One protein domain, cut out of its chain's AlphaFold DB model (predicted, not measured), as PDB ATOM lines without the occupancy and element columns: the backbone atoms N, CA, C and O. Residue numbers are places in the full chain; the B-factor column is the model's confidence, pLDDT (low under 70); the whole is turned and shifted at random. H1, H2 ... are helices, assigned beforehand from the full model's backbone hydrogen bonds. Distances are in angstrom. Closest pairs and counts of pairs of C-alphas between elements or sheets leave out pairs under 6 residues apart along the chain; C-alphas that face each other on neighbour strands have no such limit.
ATOM      1  N   SER A 178      35.639   7.622 -33.684       93.94
ATOM      2  CA  SER A 178      34.331   8.281 -33.834       93.94
ATOM      3  C   SER A 178      33.244   7.377 -34.436       93.94
ATOM      4  O   SER A 178      32.061   7.584 -34.167       93.94
ATOM      5  N   PHE A 179      33.629   6.375 -35.239       88.69
ATOM      6  CA  PHE A 179      32.692   5.469 -35.919       88.69
ATOM      7  C   PHE A 179      32.559   4.093 -35.254       88.69
ATOM      8  O   PHE A 179      31.536   3.432 -35.431       88.69
ATOM      9  N   VAL A 180      33.572   3.636 -34.512       91.50
ATOM     10  CA  VAL A 180      33.591   2.321 -33.860       91.50
ATOM     11  C   VAL A 180      33.531   2.509 -32.343       91.50
ATOM     12  O   VAL A 180      34.468   3.071 -31.780       91.50
ATOM     13  N   PRO A 181      32.487   2.005 -31.652       93.19
ATOM     14  CA  PRO A 181      32.417   2.067 -30.196       93.19
ATOM     15  C   PRO A 181      33.649   1.432 -29.544       93.19
ATOM     16  O   PRO A 181      34.021   0.309 -29.893       93.19
ATOM     17  N   GLU A 182      34.233   2.120 -28.562       90.31
ATOM     18  CA  GLU A 182      35.458   1.712 -27.856       90.31
ATOM     19  C   GLU A 182      35.385   0.258 -27.357       90.31
ATOM     20  O   GLU A 182      36.257  -0.549 -27.661       90.31
ATOM     21  N   SER A 183      34.256  -0.140 -26.762       93.75
ATOM     22  CA  SER A 183      34.000  -1.518 -26.308       93.75
ATOM     23  C   SER A 183      34.076  -2.587 -27.411       93.75
ATOM     24  O   SER A 183      34.424  -3.740 -27.144       93.75
ATOM     25  N   THR A 184      33.756  -2.231 -28.658       91.00
ATOM     26  CA  THR A 184      33.887  -3.127 -29.820       91.00
ATOM     27  C   THR A 184      35.347  -3.247 -30.235       91.00
ATOM     28  O   THR A 184      35.815  -4.349 -30.534       91.00
ATOM     29  N   LEU A 185      36.071  -2.127 -30.221       89.50
ATOM     30  CA  LEU A 185      37.486  -2.081 -30.554       89.50
ATOM     31  C   LEU A 185      38.328  -2.834 -29.515       89.50
ATOM     32  O   LEU A 185      39.133  -3.679 -29.900       89.50
ATOM     33  N   ASP A 186      38.072  -2.625 -28.224       91.44
ATOM     34  CA  ASP A 186      38.707  -3.341 -27.116       91.44
ATOM     35  C   ASP A 186      38.469  -4.846 -27.205       91.44
ATOM     36  O   ASP A 186      39.400  -5.640 -27.087       91.44
ATOM     37  N   LYS A 187      37.227  -5.267 -27.481       93.19
ATOM     38  CA  LYS A 187      36.892  -6.686 -27.649       93.19
ATOM     39  C   LYS A 187      37.607  -7.302 -28.855       93.19
ATOM     40  O   LYS A 187      38.082  -8.435 -28.764       93.19
ATOM     41  N   ALA A 188      37.709  -6.573 -29.966       89.44
ATOM     42  CA  ALA A 188      38.447  -7.010 -31.150       89.44
ATOM     43  C   ALA A 188      39.965  -7.069 -30.895       89.44
ATOM     44  O   ALA A 188      40.625  -8.022 -31.316       89.44
ATOM     45  N   LEU A 189      40.513  -6.093 -30.169       89.00
ATOM     46  CA  LEU A 189      41.925  -6.025 -29.808       89.00
ATOM     47  C   LEU A 189      42.293  -7.127 -28.810       89.00
ATOM     48  O   LEU A 189      43.253  -7.847 -29.056       89.00
ATOM     49  N   ALA A 190      41.496  -7.352 -27.764       90.69
ATOM     50  CA  ALA A 190      41.680  -8.448 -26.812       90.69
ATOM     51  C   ALA A 190      41.638  -9.826 -27.495       90.69
ATOM     52  O   ALA A 190      42.484 -10.681 -27.222       90.69
ATOM     53  N   GLN A 191      40.704 -10.035 -28.434       91.25
ATOM     54  CA  GLN A 191      40.682 -11.252 -29.251       91.25
ATOM     55  C   GLN A 191      41.929 -11.377 -30.125       91.25
ATOM     56  O   GLN A 191      42.507 -12.455 -30.190       91.25
ATOM     57  N   ARG A 192      42.390 -10.297 -30.767       87.81
ATOM     58  CA  ARG A 192      43.599 -10.335 -31.600       87.81
ATOM     59  C   ARG A 192      44.851 -10.621 -30.770       87.81
ATOM     60  O   ARG A 192      45.593 -11.532 -31.117       87.81
ATOM     61  N   VAL A 193      45.049  -9.902 -29.664       91.56
ATOM     62  CA  VAL A 193      46.197 -10.040 -28.749       91.56
ATOM     63  C   VAL A 193      46.349 -11.476 -28.238       91.56
ATOM     64  O   VAL A 193      47.469 -11.964 -28.159       91.56
ATOM     65  N   LYS A 194      45.245 -12.199 -27.998       93.50
ATOM     66  CA  LYS A 194      45.262 -13.619 -27.602       93.50
ATOM     67  C   LYS A 194      46.009 -14.544 -28.582       93.50
ATOM     68  O   LYS A 194      46.519 -15.578 -28.156       93.50
ATOM     69  N   TYR A 195      46.045 -14.208 -29.873       92.25
ATOM     70  CA  TYR A 195      46.662 -15.026 -30.929       92.25
ATOM     71  C   TYR A 195      47.942 -14.409 -31.513       92.25
ATOM     72  O   TYR A 195      48.542 -14.993 -32.416       92.25
ATOM     73  N   VAL A 196      48.357 -13.234 -31.036       92.06
ATOM     74  CA  VAL A 196      49.589 -12.571 -31.481       92.06
ATOM     75  C   VAL A 196      50.776 -13.174 -30.720       92.06
ATOM     76  O   VAL A 196      50.710 -13.267 -29.493       92.06
ATOM     77  N   PRO A 197      51.864 -13.587 -31.402       90.88
ATOM     78  CA  PRO A 197      53.079 -14.045 -30.734       90.88
ATOM     79  C   PRO A 197      53.589 -13.006 -29.731       90.88
ATOM     80  O   PRO A 197      53.601 -11.812 -30.027       90.88
ATOM     81  N   ALA A 198      54.062 -13.445 -28.561       86.88
ATOM     82  CA  ALA A 198      54.509 -12.532 -27.502       86.88
ATOM     83  C   ALA A 198      55.568 -11.524 -27.993       86.88
ATOM     84  O   ALA A 198      55.507 -10.350 -27.641       86.88
ATOM     85  N   ARG A 199      56.474 -11.960 -28.880       85.81
ATOM     86  CA  ARG A 199      57.477 -11.107 -29.534       85.81
ATOM     87  C   ARG A 199      56.852  -9.989 -30.378       85.81
ATOM     88  O   ARG A 199      57.244  -8.836 -30.236       85.81
ATOM     89  N   ASP A 200      55.850 -10.301 -31.200       90.12
ATOM     90  CA  ASP A 200      55.140  -9.299 -32.007       90.12
ATOM     91  C   ASP A 200      54.363  -8.319 -31.121       90.12
ATOM     92  O   ASP A 200      54.365  -7.119 -31.378       90.12
ATOM     93  N   LEU A 201      53.748  -8.811 -30.040       90.19
ATOM     94  CA  LEU A 201      53.045  -7.974 -29.069       90.19
ATOM     95  C   LEU A 201      53.996  -6.990 -28.370       90.19
ATOM     96  O   LEU A 201      53.678  -5.804 -28.276       90.19
ATOM     97  N   ILE A 202      55.164  -7.457 -27.917       87.00
ATOM     98  CA  ILE A 202      56.200  -6.604 -27.317       87.00
ATOM     99  C   ILE A 202      56.695  -5.582 -28.350       87.00
ATOM    100  O   ILE A 202      56.718  -4.391 -28.050       87.00
ATOM    101  N   ASN A 203      56.979  -6.006 -29.586       87.31
ATOM    102  CA  ASN A 203      57.373  -5.110 -30.678       87.31
ATOM    103  C   ASN A 203      56.319  -4.025 -30.956       87.31
ATOM    104  O   ASN A 203      56.680  -2.868 -31.167       87.31
ATOM    105  N   TRP A 204      55.023  -4.356 -30.943       90.12
ATOM    106  CA  TRP A 204      53.941  -3.380 -31.133       90.12
ATOM    107  C   TRP A 204      53.837  -2.400 -29.961       90.12
ATOM    108  O   TRP A 204      53.662  -1.204 -30.180       90.12
ATOM    109  N   LEU A 205      53.968  -2.883 -28.723       89.00
ATOM    110  CA  LEU A 205      53.921  -2.048 -27.519       89.00
ATOM    111  C   LEU A 205      55.156  -1.131 -27.396       89.00
ATOM    112  O   LEU A 205      55.010   0.018 -26.976       89.00
ATOM    113  N   ALA A 206      56.337  -1.602 -27.810       87.06
ATOM    114  CA  ALA A 206      57.561  -0.809 -27.932       87.06
ATOM    115  C   ALA A 206      57.451   0.232 -29.060       87.06
ATOM    116  O   ALA A 206      57.749   1.400 -28.853       87.06
ATOM    117  N   SER A 207      56.930  -0.157 -30.232       87.31
ATOM    118  CA  SER A 207      56.694   0.758 -31.368       87.31
ATOM    119  C   SER A 207      55.626   1.825 -31.088       87.31
ATOM    120  O   SER A 207      55.559   2.829 -31.790       87.31
ATOM    121  N   ALA A 208      54.778   1.601 -30.082       86.56
ATOM    122  CA  ALA A 208      53.808   2.563 -29.569       86.56
ATOM    123  C   ALA A 208      54.353   3.399 -28.386       86.56
ATOM    124  O   ALA A 208      53.565   4.029 -27.682       86.56
ATOM    125  N   ASP A 209      55.668   3.355 -28.129       83.56
ATOM    126  CA  ASP A 209      56.382   4.007 -27.020       83.56
ATOM    127  C   ASP A 209      55.821   3.684 -25.610       83.56
ATOM    128  O   ASP A 209      56.114   4.375 -24.633       83.56
ATOM    129  N   ARG A 210      55.028   2.609 -25.453       86.75
ATOM    130  CA  ARG A 210      54.351   2.283 -24.178       86.75
ATOM    131  C   ARG A 210      55.217   1.505 -23.190       86.75
ATOM    132  O   ARG A 210      54.865   1.448 -22.015       86.75
ATOM    133  N   LEU A 211      56.309   0.894 -23.652       82.25
ATOM    134  CA  LEU A 211      57.212   0.091 -22.815       82.25
ATOM    135  C   LEU A 211      58.436   0.865 -22.302       82.25
ATOM    136  O   LEU A 211      59.184   0.340 -21.482       82.25
ATOM    137  N   GLY A 212      58.655   2.099 -22.769       83.75
ATOM    138  CA  GLY A 212      59.824   2.909 -22.402       83.75
ATOM    139  C   GLY A 212      61.148   2.470 -23.045       83.75
ATOM    140  O   GLY A 212      62.165   3.115 -22.812       83.75
ATOM    141  N   TYR A 213      61.130   1.421 -23.872       83.31
ATOM    142  CA  TYR A 213      62.233   0.982 -24.728       83.31
ATOM    143  C   TYR A 213      61.752   0.825 -26.175       83.31
ATOM    144  O   TYR A 213      60.560   0.632 -26.430       83.31
ATOM    145  N   LYS A 214      62.684   0.938 -27.119       83.25
ATOM    146  CA  LYS A 214      62.433   0.870 -28.562       83.25
ATOM    147  C   LYS A 214      62.438  -0.575 -29.059       83.25
ATOM    148  O   LYS A 214      63.048  -1.431 -28.423       83.25
ATOM    149  N   PRO A 215      61.836  -0.865 -30.229       78.06
ATOM    150  CA  PRO A 215      61.974  -2.179 -30.857       78.06
ATOM    151  C   PRO A 215      63.443  -2.555 -31.137       78.06
ATOM    152  O   PRO A 215      63.783  -3.728 -31.051       78.06
ATOM    153  N   ASP A 216      64.316  -1.571 -31.384       81.69
ATOM    154  CA  ASP A 216      65.763  -1.775 -31.578       81.69
ATOM    155  C   ASP A 216      66.504  -2.225 -30.296       81.69
ATOM    156  O   ASP A 216      67.633  -2.705 -30.376       81.69
ATOM    157  N   ASP A 217      65.887  -2.072 -29.115       76.94
ATOM    158  CA  ASP A 217      66.460  -2.469 -27.820       76.94
ATOM    159  C   ASP A 217      66.140  -3.944 -27.467       76.94
ATOM    160  O   ASP A 217      66.557  -4.454 -26.423       76.94
ATOM    161  N   ILE A 218      65.381  -4.642 -28.323       72.06
ATOM    162  CA  ILE A 218      64.987  -6.045 -28.155       72.06
ATOM    163  C   ILE A 218      65.978  -6.919 -28.929       72.06
ATOM    164  O   ILE A 218      65.908  -7.019 -30.154       72.06
ATOM    165  N   LEU A 219      66.905  -7.560 -28.215       70.06
ATOM    166  CA  LEU A 219      67.905  -8.445 -28.820       70.06
ATOM    167  C   LEU A 219      67.262  -9.729 -29.378       70.06
ATOM    168  O   LEU A 219      66.315 -10.267 -28.806       70.06
TER     169      LEU A 219
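Overview. This is residues 178 to 219 of the 703 residues of an uncharacterized protein of Erysiphe pulchra (UniProt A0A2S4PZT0). Two short helices, H1 and then H2, make an open V joined at its point by a tight link. Residues 178 to 192 stick out as a free arm, and a tail from residue 208 turns back on the side of H2 away from H1. The printed part has 42 residues with two named helices and no named strand; the class is all helix. It is loose, with a radius of gyration of the C-alphas of 12.5 A, and flat, spanning 37 by 22 by 11 A.

Along the chain. H1, residues 182 to 193, begins with its C-alpha at (35.458, 1.712, -27.856) and is 15.9 A long from first to last C-alpha. H2, residues 198 to 207, is 14.0 A long and ends with its C-alpha at (56.694, 0.758, -31.368).

Arrangement. H1 and H2 are close but not clearly touching, the closest C-alphas being those of Val 193 and Leu 201, 7.2 A apart. They run opposite ways at a steep tilt of 49 degrees. In H1 and H2 every O i to N i+4 pair is within hydrogen-bond range.

Size, cuts and confidence. The C-alphas farthest apart, of Phe 179 and Leu 219, are 38.5 A apart. The printed part has no cut, and no printed residue is under 70 in pLDDT.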